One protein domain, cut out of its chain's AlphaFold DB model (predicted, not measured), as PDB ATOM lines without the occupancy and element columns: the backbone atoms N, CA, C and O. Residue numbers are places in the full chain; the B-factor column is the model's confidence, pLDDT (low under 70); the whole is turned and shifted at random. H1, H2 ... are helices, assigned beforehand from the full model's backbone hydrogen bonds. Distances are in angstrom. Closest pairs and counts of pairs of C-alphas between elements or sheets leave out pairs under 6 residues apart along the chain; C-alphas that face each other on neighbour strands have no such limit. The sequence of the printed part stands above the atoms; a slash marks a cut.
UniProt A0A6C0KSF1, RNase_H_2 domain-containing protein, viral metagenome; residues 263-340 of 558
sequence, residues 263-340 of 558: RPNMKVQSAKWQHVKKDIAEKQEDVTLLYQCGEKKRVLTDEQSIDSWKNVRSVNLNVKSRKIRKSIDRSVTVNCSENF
ATOM      1  N   ARG A 263     -49.399  -0.633  28.013       95.56
ATOM      2  CA  ARG A 263     -48.041  -1.162  28.158       95.56
ATOM      3  C   ARG A 263     -47.004  -0.114  27.737       95.56
ATOM      4  O   ARG A 263     -47.075   0.417  26.624       95.56
ATOM      5  N   PRO A 264     -45.984   0.163  28.563       95.62
ATOM      6  CA  PRO A 264     -44.979   1.181  28.271       95.62
ATOM      7  C   PRO A 264     -44.129   0.793  27.062       95.62
ATOM      8  O   PRO A 264     -43.805  -0.372  26.867       95.62
ATOM      9  N   ASN A 265     -43.697   1.771  26.265       95.38
ATOM     10  CA  ASN A 265     -42.674   1.563  25.240       95.38
ATOM     11  C   ASN A 265     -41.357   2.217  25.667       95.38
ATOM     12  O   ASN A 265     -41.142   3.414  25.463       95.38
ATOM     13  N   MET A 266     -40.442   1.425  26.230       95.00
ATOM     14  CA  MET A 266     -39.154   1.918  26.741       95.00
ATOM     15  C   MET A 266     -38.139   2.260  25.642       95.00
ATOM     16  O   MET A 266     -37.022   2.695  25.935       95.00
ATOM     17  N   LYS A 267     -38.506   2.096  24.363       93.12
ATOM     18  CA  LYS A 267     -37.716   2.586  23.222       93.12
ATOM     19  C   LYS A 267     -38.144   3.968  22.759       93.12
ATOM     20  O   LYS A 267     -37.525   4.488  21.834       93.12
ATOM     21  N   VAL A 268     -39.171   4.558  23.364       91.75
ATOM     22  CA  VAL A 268     -39.603   5.937  23.125       91.75
ATOM     23  C   VAL A 268     -39.370   6.721  24.411       91.75
ATOM     24  O   VAL A 268     -39.834   6.319  25.475       91.75
ATOM     25  N   GLN A 269     -38.602   7.804  24.329       88.19
ATOM     26  CA  GLN A 269     -38.377   8.677  25.478       88.19
ATOM     27  C   GLN A 269     -39.579   9.598  25.660       88.19
ATOM     28  O   GLN A 269     -40.036  10.212  24.694       88.19
ATOM     29  N   SER A 270     -40.055   9.708  26.897       89.38
ATOM     30  CA  SER A 270     -41.069  10.693  27.265       89.38
ATOM     31  C   SER A 270     -40.417  11.920  27.892       89.38
ATOM     32  O   SER A 270     -39.508  11.797  28.707       89.38
ATOM     33  N   ALA A 271     -40.910  13.107  27.541       82.56
ATOM     34  CA  ALA A 271     -40.424  14.365  28.106       82.56
ATOM     35  C   ALA A 271     -40.776  14.544  29.593       82.56
ATOM     36  O   ALA A 271     -40.117  15.323  30.276       82.56
ATOM     37  N   LYS A 272     -41.829  13.858  30.059       89.94
ATOM     38  CA  LYS A 272     -42.425  14.056  31.392       89.94
ATOM     39  C   LYS A 272     -42.635  12.766  32.183       89.94
ATOM     40  O   LYS A 272     -42.600  12.769  33.408       89.94
ATOM     41  N   TRP A 273     -42.864  11.661  31.476       94.62
ATOM     42  CA  TRP A 273     -43.340  10.404  32.058       94.62
ATOM     43  C   TRP A 273     -42.268   9.314  32.107       94.62
ATOM     44  O   TRP A 273     -42.577   8.152  32.351       94.62
ATOM     45  N   GLN A 274     -41.002   9.648  31.841       92.00
ATOM     46  CA  GLN A 274     -39.956   8.638  31.669       92.00
ATOM     47  C   GLN A 274     -39.721   7.794  32.931       92.00
ATOM     48  O   GLN A 274     -39.452   6.598  32.801       92.00
ATOM     49  N   HIS A 275     -39.836   8.390  34.122       92.00
ATOM     50  CA  HIS A 275     -39.703   7.666  35.388       92.00
ATOM     51  C   HIS A 275     -40.904   6.729  35.615       92.00
ATOM     52  O   HIS A 275     -40.705   5.525  35.747       92.00
ATOM     53  N   VAL A 276     -42.142   7.228  35.492       96.25
ATOM     54  CA  VAL A 276     -43.370   6.422  35.642       96.25
ATOM     55  C   VAL A 276     -43.412   5.260  34.650       96.25
ATOM     56  O   VAL A 276     -43.700   4.123  35.019       96.25
ATOM     57  N   LYS A 277     -43.073   5.518  33.378       96.25
ATOM     58  CA  LYS A 277     -42.995   4.479  32.339       96.25
ATOM     59  C   LYS A 277     -42.040   3.362  32.729       96.25
ATOM     60  O   LYS A 277     -42.340   2.197  32.480       96.25
ATOM     61  N   LYS A 278     -40.888   3.718  33.301       94.81
ATOM     62  CA  LYS A 278     -39.886   2.749  33.734       94.81
ATOM     63  C   LYS A 278     -40.432   1.880  34.868       94.81
ATOM     64  O   LYS A 278     -40.342   0.662  34.760       94.81
ATOM     65  N   ASP A 279     -41.054   2.484  35.875       95.38
ATOM     66  CA  ASP A 279     -41.620   1.755  37.015       95.38
ATOM     67  C   ASP A 279     -42.732   0.791  36.581       95.38
ATOM     68  O   ASP A 279     -42.788  -0.357  37.028       95.38
ATOM     69  N   ILE A 280     -43.605   1.231  35.667       96.62
ATOM     70  CA  ILE A 280     -44.642   0.378  35.074       96.62
ATOM     71  C   ILE A 280     -44.000  -0.763  34.275       96.62
ATOM     72  O   ILE A 280     -44.414  -1.911  34.426       96.62
ATOM     73  N   ALA A 281     -42.980  -0.479  33.459       96.12
ATOM     74  CA  ALA A 281     -42.324  -1.484  32.620       96.12
ATOM     75  C   ALA A 281     -41.646  -2.573  33.453       96.12
ATOM     76  O   ALA A 281     -41.726  -3.748  33.106       96.12
ATOM     77  N   GLU A 282     -40.991  -2.189  34.550       94.81
ATOM     78  CA  GLU A 282     -40.344  -3.120  35.477       94.81
ATOM     79  C   GLU A 282     -41.375  -4.003  36.190       94.81
ATOM     80  O   GLU A 282     -41.195  -5.218  36.234       94.81
ATOM     81  N   LYS A 283     -42.488  -3.425  36.662       95.25
ATOM     82  CA  LYS A 283     -43.585  -4.173  37.306       95.25
ATOM     83  C   LYS A 283     -44.321  -5.115  36.352       95.25
ATOM     84  O   LYS A 283     -44.709  -6.201  36.762       95.25
ATOM     85  N   GLN A 284     -44.535  -4.697  35.104       94.81
ATOM     86  CA  GLN A 284     -45.178  -5.517  34.071       94.81
ATOM     87  C   GLN A 284     -44.211  -6.505  33.404       94.81
ATOM     88  O   GLN A 284     -44.637  -7.279  32.553       94.81
ATOM     89  N   GLU A 285     -42.918  -6.458  33.738       95.12
ATOM     90  CA  GLU A 285     -41.875  -7.232  33.062       95.12
ATOM     91  C   GLU A 285     -41.914  -7.042  31.533       95.12
ATOM     92  O   GLU A 285     -41.697  -7.974  30.755       95.12
ATOM     93  N   ASP A 286     -42.157  -5.807  31.084       95.62
ATOM     94  CA  ASP A 286     -42.417  -5.518  29.676       95.62
ATOM     95  C   ASP A 286     -41.180  -5.776  28.796       95.62
ATOM     96  O   ASP A 286     -40.055  -5.349  29.082       95.62
ATOM     97  N   VAL A 287     -41.409  -6.445  27.662       95.50
ATOM     98  CA  VAL A 287     -40.384  -6.816  26.672       95.50
ATOM     99  C   VAL A 287     -39.586  -5.613  26.174       95.50
ATOM    100  O   VAL A 287     -38.416  -5.753  25.801       95.50
ATOM    101  N   THR A 288     -40.163  -4.408  26.198       95.31
ATOM    102  CA  THR A 288     -39.480  -3.211  25.714       95.31
ATOM    103  C   THR A 288     -38.327  -2.743  26.596       95.31
ATOM    104  O   THR A 288     -37.503  -1.940  26.142       95.31
ATOM    105  N   LEU A 289     -38.178  -3.287  27.810       94.62
ATOM    106  CA  LEU A 289     -36.966  -3.114  28.613       94.62
ATOM    107  C   LEU A 289     -35.737  -3.647  27.863       94.62
ATOM    108  O   LEU A 289     -34.722  -2.957  27.776       94.62
ATOM    109  N   LEU A 290     -35.838  -4.810  27.214       93.62
ATOM    110  CA  LEU A 290     -34.706  -5.482  26.570       93.62
ATOM    111  C   LEU A 290     -34.052  -4.647  25.463       93.62
ATOM    112  O   LEU A 290     -34.696  -3.894  24.727       93.62
ATOM    113  N   TYR A 291     -32.736  -4.792  25.312       90.06
ATOM    114  CA  TYR A 291     -31.962  -4.063  24.309       90.06
ATOM    115  C   TYR A 291     -32.531  -4.267  22.892       90.06
ATOM    116  O   TYR A 291     -32.756  -5.391  22.451       90.06
ATOM    117  N   GLN A 292     -32.775  -3.159  22.183       89.50
ATOM    118  CA  GLN A 292     -33.381  -3.114  20.839       89.50
ATOM    119  C   GLN A 292     -34.771  -3.772  20.678       89.50
ATOM    120  O   GLN A 292     -35.216  -3.996  19.552       89.50
ATOM    121  N   CYS A 293     -35.496  -4.028  21.768       92.88
ATOM    122  CA  CYS A 293     -36.862  -4.547  21.709       92.88
ATOM    123  C   CYS A 293     -37.862  -3.390  21.842       92.88
ATOM    124  O   CYS A 293     -38.033  -2.852  22.921       92.88
ATOM    125  N   GLY A 294     -38.460  -2.932  20.741       92.69
ATOM    126  CA  GLY A 294     -39.564  -1.954  20.773       92.69
ATOM    127  C   GLY A 294     -40.928  -2.634  20.657       92.69
ATOM    128  O   GLY A 294     -40.996  -3.860  20.603       92.69
ATOM    129  N   GLU A 295     -41.996  -1.850  20.521       92.69
ATOM    130  CA  GLU A 295     -43.367  -2.360  20.342       92.69
ATOM    131  C   GLU A 295     -43.477  -3.446  19.259       92.69
ATOM    132  O   GLU A 295     -44.004  -4.518  19.522       92.69
ATOM    133  N   LYS A 296     -42.880  -3.245  18.075       92.38
ATOM    134  CA  LYS A 296     -42.887  -4.260  17.001       92.38
ATOM    135  C   LYS A 296     -42.340  -5.623  17.430       92.38
ATOM    136  O   LYS A 296     -42.668  -6.630  16.822       92.38
ATOM    137  N   LYS A 297     -41.437  -5.659  18.413       94.62
ATOM    138  CA  LYS A 297     -40.886  -6.904  18.964       94.62
ATOM    139  C   LYS A 297     -41.770  -7.479  20.068       94.62
ATOM    140  O   LYS A 297     -41.849  -8.695  20.162       94.62
ATOM    141  N   ARG A 298     -42.451  -6.622  20.830       94.62
ATOM    142  CA  ARG A 298     -43.477  -7.005  21.806       94.62
ATOM    143  C   ARG A 298     -44.691  -7.657  21.136       94.62
ATOM    144  O   ARG A 298     -45.121  -8.704  21.581       94.62
ATOM    145  N   VAL A 299     -45.162  -7.128  20.004       94.44
ATOM    146  CA  VAL A 299     -46.260  -7.757  19.237       94.44
ATOM    147  C   VAL A 299     -45.918  -9.205  18.858       94.44
ATOM    148  O   VAL A 299     -46.733 -10.098  19.048       94.44
ATOM    149  N   LEU A 300     -44.680  -9.469  18.423       96.31
ATOM    150  CA  LEU A 300     -44.239 -10.831  18.092       96.31
ATOM    151  C   LEU A 300     -44.245 -11.769  19.306       96.31
ATOM    152  O   LEU A 300     -44.498 -12.962  19.150       96.31
ATOM    153  N   THR A 301     -43.913 -11.271  20.499       95.56
ATOM    154  CA  THR A 301     -43.953 -12.086  21.722       95.56
ATOM    155  C   THR A 301     -45.388 -12.315  22.181       95.56
ATOM    156  O   THR A 301     -45.712 -13.437  22.560       95.56
ATOM    157  N   ASP A 302     -46.261 -11.318  22.041       93.56
ATOM    158  CA  ASP A 302     -47.685 -11.424  22.370       93.56
ATOM    159  C   ASP A 302     -48.390 -12.469  21.484       93.56
ATOM    160  O   ASP A 302     -49.117 -13.319  21.994       93.56
ATOM    161  N   GLU A 303     -48.090 -12.502  20.180       95.50
ATOM    162  CA  GLU A 303     -48.562 -13.539  19.238       95.50
ATOM    163  C   GLU A 303     -48.136 -14.963  19.647       95.50
ATOM    164  O   GLU A 303     -48.778 -15.946  19.279       95.50
ATOM    165  N   GLN A 304     -47.058 -15.080  20.425       96.56
ATOM    166  CA  GLN A 304     -46.541 -16.336  20.974       96.56
ATOM    167  C   GLN A 304     -46.972 -16.570  22.430       96.56
ATOM    168  O   GLN A 304     -46.493 -17.517  23.051       96.56
ATOM    169  N   SER A 305     -47.857 -15.730  22.981       95.38
ATOM    170  CA  SER A 305     -48.267 -15.760  24.395       95.38
ATOM    171  C   SER A 305     -47.087 -15.632  25.374       95.38
ATOM    172  O   SER A 305     -47.069 -16.256  26.431       95.38
ATOM    173  N   ILE A 306     -46.080 -14.833  25.007       94.81
ATOM    174  CA  ILE A 306     -44.934 -14.470  25.846       94.81
ATOM    175  C   ILE A 306     -45.129 -13.020  26.297       94.81
ATOM    176  O   ILE A 306     -44.878 -12.080  25.543       94.81
ATOM    177  N   ASP A 307     -45.573 -12.847  27.534       87.38
ATOM    178  CA  ASP A 307     -45.953 -11.559  28.122       87.38
ATOM    179  C   ASP A 307     -44.838 -10.901  28.957       87.38
ATOM    180  O   ASP A 307     -44.795  -9.673  29.048       87.38
ATOM    181  N   SER A 308     -43.898 -11.694  29.481       94.44
ATOM    182  CA  SER A 308     -42.740 -11.246  30.268       94.44
ATOM    183  C   SER A 308     -41.416 -11.362  29.511       94.44
ATOM    184  O   SER A 308     -41.107 -12.393  28.902       94.44
ATOM    185  N   TRP A 309     -40.555 -10.344  29.641       95.38
ATOM    186  CA  TRP A 309     -39.191 -10.367  29.106       95.38
ATOM    187  C   TRP A 309     -38.350 -11.531  29.645       95.38
ATOM    188  O   TRP A 309     -37.417 -11.959  28.963       95.38
ATOM    189  N   LYS A 310     -38.675 -12.073  30.827       95.62
ATOM    190  CA  LYS A 310     -37.958 -13.209  31.434       95.62
ATOM    191  C   LYS A 310     -38.075 -14.486  30.605       95.62
ATOM    192  O   LYS A 310     -37.160 -15.304  30.587       95.62
ATOM    193  N   ASN A 311     -39.184 -14.630  29.881       95.56
ATOM    194  CA  ASN A 311     -39.479 -15.794  29.049       95.56
ATOM    195  C   ASN A 311     -39.085 -15.583  27.579       95.56
ATOM    196  O   ASN A 311     -39.221 -16.489  26.756       95.56
ATOM    197  N   VAL A 312     -38.572 -14.398  27.237       95.69
ATOM    198  CA  VAL A 312     -38.174 -14.062  25.872       95.69
ATOM    199  C   VAL A 312     -36.853 -14.726  25.513       95.69
ATOM    200  O   VAL A 312     -35.853 -14.638  26.222       95.69
ATOM    201  N   ARG A 313     -36.817 -15.311  24.320       94.25
ATOM    202  CA  ARG A 313     -35.595 -15.681  23.614       94.25
ATOM    203  C   ARG A 313     -35.491 -14.873  22.334       94.25
ATOM    204  O   ARG A 313     -36.479 -14.492  21.709       94.25
ATOM    205  N   SER A 314     -34.272 -14.654  21.876       93.81
ATOM    206  CA  SER A 314     -33.995 -13.875  20.675       93.81
ATOM    207  C   SER A 314     -34.628 -14.462  19.402       93.81
ATOM    208  O   SER A 314     -34.911 -13.721  18.455       93.81
ATOM    209  N   VAL A 315     -34.905 -15.773  19.400       93.44
ATOM    210  CA  VAL A 315     -35.659 -16.472  18.347       93.44
ATOM    211  C   VAL A 315     -37.122 -16.030  18.271       93.44
ATOM    212  O   VAL A 315     -37.653 -15.952  17.167       93.44
ATOM    213  N   ASN A 316     -37.739 -15.643  19.394       93.94
ATOM    214  CA  ASN A 316     -39.121 -15.152  19.427       93.94
ATOM    215  C   ASN A 316     -39.256 -13.776  18.760       93.94
ATOM    216  O   ASN A 316     -40.339 -13.385  18.346       93.94
ATOM    217  N   LEU A 317     -38.150 -13.038  18.636       93.75
ATOM    218  CA  LEU A 317     -38.144 -11.633  18.235       93.75
ATOM    219  C   LEU A 317     -37.788 -11.422  16.759       93.75
ATOM    220  O   LEU A 317     -37.619 -10.276  16.347       93.75
ATOM    221  N   ASN A 318     -37.597 -12.471  15.953       91.69
ATOM    222  CA  ASN A 318     -37.177 -12.360  14.546       91.69
ATOM    223  C   ASN A 318     -35.971 -11.400  14.350       91.69
ATOM    224  O   ASN A 318     -35.997 -10.444  13.562       91.69
ATOM    225  N   VAL A 319     -34.926 -11.567  15.167       91.81
ATOM    226  CA  VAL A 319     -33.709 -10.742  15.116       91.81
ATOM    227  C   VAL A 319     -32.687 -11.386  14.180       91.81
ATOM    228  O   VAL A 319     -32.146 -12.452  14.464       91.81
ATOM    229  N   LYS A 320     -32.352 -10.703  13.076       90.69
ATOM    230  CA  LYS A 320     -31.393 -11.219  12.079       90.69
ATOM    231  C   LYS A 320     -29.949 -11.246  12.604       90.69
ATOM    232  O   LYS A 320     -29.242 -12.247  12.475       90.69
ATOM    233  N   SER A 321     -29.508 -10.158  13.241       92.44
ATOM    234  CA  SER A 321     -28.127 -10.011  13.720       92.44
ATOM    235  C   SER A 321     -27.792 -11.015  14.825       92.44
ATOM    236  O   SER A 321     -28.393 -10.999  15.897       92.44
ATOM    237  N   ARG A 322     -26.775 -11.854  14.592       91.38
ATOM    238  CA  ARG A 322     -26.261 -12.807  15.592       91.38
ATOM    239  C   ARG A 322     -25.777 -12.107  16.867       91.38
ATOM    240  O   ARG A 322     -25.986 -12.635  17.953       91.38
ATOM    241  N   LYS A 323     -25.159 -10.926  16.739       89.75
ATOM    242  CA  LYS A 323     -24.668 -10.141  17.883       89.75
ATOM    243  C   LYS A 323     -25.822  -9.675  18.768       89.75
ATOM    244  O   LYS A 323     -25.797  -9.905  19.969       89.75
ATOM    245  N   ILE A 324     -26.869  -9.108  18.161       91.75
ATOM    246  CA  ILE A 324     -28.055  -8.645  18.899       91.75
ATOM    247  C   ILE A 324     -28.766  -9.828  19.562       91.75
ATOM    248  O   ILE A 324     -29.118  -9.731  20.733       91.75
ATOM    249  N   ARG A 325     -28.911 -10.963  18.857       94.50
ATOM    250  CA  ARG A 325     -29.484 -12.190  19.435       94.50
ATOM    251  C   ARG A 325     -28.760 -12.614  20.713       94.50
ATOM    252  O   ARG A 325     -29.387 -12.744  21.757       94.50
ATOM    253  N   LYS A 326     -27.429 -12.721  20.642       94.19
ATOM    254  CA  LYS A 326     -26.579 -13.080  21.785       94.19
ATOM    255  C   LYS A 326     -26.704 -12.081  22.941       94.19
ATOM    256  O   LYS A 326     -26.772 -12.511  24.087       94.19
ATOM    257  N   SER A 327     -26.754 -10.778  22.656       93.81
ATOM    258  CA  SER A 327     -26.969  -9.748  23.682       93.81
ATOM    259  C   SER A 327     -28.319  -9.891  24.383       93.81
ATOM    260  O   SER A 327     -28.366  -9.785  25.603       93.81
ATOM    261  N   ILE A 328     -29.398 -10.162  23.640       94.75
ATOM    262  CA  ILE A 328     -30.735 -10.354  24.215       94.75
ATOM    263  C   ILE A 328     -30.765 -11.604  25.093       94.75
ATOM    264  O   ILE A 328     -31.058 -11.494  26.279       94.75
ATOM    265  N   ASP A 329     -30.388 -12.766  24.552       95.25
ATOM    266  CA  ASP A 329     -30.450 -14.042  25.282       95.25
ATOM    267  C   ASP A 329     -29.623 -13.995  26.570       95.25
ATOM    268  O   ASP A 329     -30.027 -14.488  27.623       95.25
ATOM    269  N   ARG A 330     -28.454 -13.356  26.500       94.81
ATOM    270  CA  ARG A 330     -27.576 -13.196  27.650       94.81
ATOM    271  C   ARG A 330     -28.102 -12.179  28.656       94.81
ATOM    272  O   ARG A 330     -27.960 -12.424  29.846       94.81
ATOM    273  N   SER A 331     -28.702 -11.078  28.205       94.31
ATOM    274  CA  SER A 331     -29.369 -10.120  29.090       94.31
ATOM    275  C   SER A 331     -30.508 -10.800  29.849       94.31
ATOM    276  O   SER A 331     -30.558 -10.676  31.067       94.31
ATOM    277  N   VAL A 332     -31.346 -11.595  29.176       95.56
ATOM    278  CA  VAL A 332     -32.411 -12.371  29.832       95.56
ATOM    279  C   VAL A 332     -31.817 -13.355  30.841       95.56
ATOM    280  O   VAL A 332     -32.185 -13.324  32.010       95.56
ATOM    281  N   THR A 333     -30.830 -14.157  30.424       95.75
ATOM    282  CA  THR A 333     -30.179 -15.157  31.291       95.75
ATOM    283  C   THR A 333     -29.577 -14.527  32.550       95.75
ATOM    284  O   THR A 333     -29.774 -15.035  33.647       95.75
ATOM    285  N   VAL A 334     -28.837 -13.424  32.403       95.88
ATOM    286  CA  VAL A 334     -28.181 -12.742  33.526       95.88
ATOM    287  C   VAL A 334     -29.206 -12.101  34.459       95.88
ATOM    288  O   VAL A 334     -29.069 -12.219  35.669       95.88
ATOM    289  N   ASN A 335     -30.243 -11.460  33.920       94.56
ATOM    290  CA  ASN A 335     -31.259 -10.796  34.736       94.56
ATOM    291  C   ASN A 335     -32.254 -11.768  35.400       94.56
ATOM    292  O   ASN A 335     -32.967 -11.356  36.309       94.56
ATOM    293  N   CYS A 336     -32.306 -13.036  34.975       94.81
ATOM    294  CA  CYS A 336     -33.084 -14.090  35.641       94.81
ATOM    295  C   CYS A 336     -32.269 -14.891  36.673       94.81
ATOM    296  O   CYS A 336     -32.801 -15.814  37.282       94.81
ATOM    297  N   SER A 337     -30.980 -14.585  36.847       94.69
ATOM    298  CA  SER A 337     -30.134 -15.231  37.852       94.69
ATOM    299  C   SER A 337     -30.510 -14.770  39.264       94.69
ATOM    300  O   SER A 337     -30.740 -13.584  39.482       94.69
ATOM    301  N   GLU A 338     -30.503 -15.691  40.233       92.75
ATOM    302  CA  GLU A 338     -30.696 -15.371  41.659       92.75
ATOM    303  C   GLU A 338     -29.548 -14.522  42.221       92.75
ATOM    304  O   GLU A 338     -29.747 -13.666  43.078       92.75
ATOM    305  N   ASN A 339     -28.335 -14.750  41.713       93.88
ATOM    306  CA  ASN A 339     -27.132 -14.039  42.125       93.88
ATOM    307  C   ASN A 339     -26.774 -12.932  41.138       93.88
ATOM    308  O   ASN A 339     -27.070 -13.034  39.943       93.88
ATOM    309  N   PHE A 340     -26.038 -11.928  41.622       95.12
ATOM    310  CA  PHE A 340     -25.417 -10.930  40.761       95.12
ATOM    311  C   PHE A 340     -24.405 -11.599  39.819       95.12
ATOM    312  O   PHE A 340     -23.437 -12.225  40.248       95.12
TER     313      PHE A 340
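AT A GLANCE: This is residues 263 to 340 of the 558 residues of the protein "RNase_H_2 domain-containing protein" of viral metagenome (UniProt A0A6C0KSF1). Three helices in a chain of contacts, H2 on H3 and H3 on H4, make one part; H1 lies toward the opposite end from H4, and the long link after H1 runs through the middle. The 78 printed residues hold four named helices, H1 to H4, and no named strand: all helix, with 36 residues in helices, under half. The whole is compact, radius of gyration of the C-alphas 12.4 A, spanning 35 by 31 by 24 A.

IN THESE COORDINATES: Find C-alpha 274 at (-39.956, 8.638, 31.669); there H1, residues 274 to 283, begins and runs 14.5 A. Next come H2, residues 295 to 302, 10.2 A, and H3, residues 314 to 317. H4, residues 322 to 335, runs 19.9 A to C-alpha 335 at (-31.259, -10.796, 34.736).

HOW THE PARTS SIT: H1 is apart from H2, H3 and H4. H2 and H3 touch; their closest C-alphas, Lys 297 and Leu 317, are 5.5 A apart. H3 touches H4 at residues 325 to 329 alone, closest C-alphas Ser 314 and Arg 325, 5.0 A. Every O i to N i+4 pair is within hydrogen-bond range in H1 and H4, and 3 of 4 in H2; H3 is too short for one.

THE WHOLE: The C-alphas farthest apart, Lys 272 and Arg 322, are 35.1 A apart. The printed part has no cut; links H1 to H2 and H2 to H3 are long, H3 to H4 tight. No printed residue is under 70 in pLDDT.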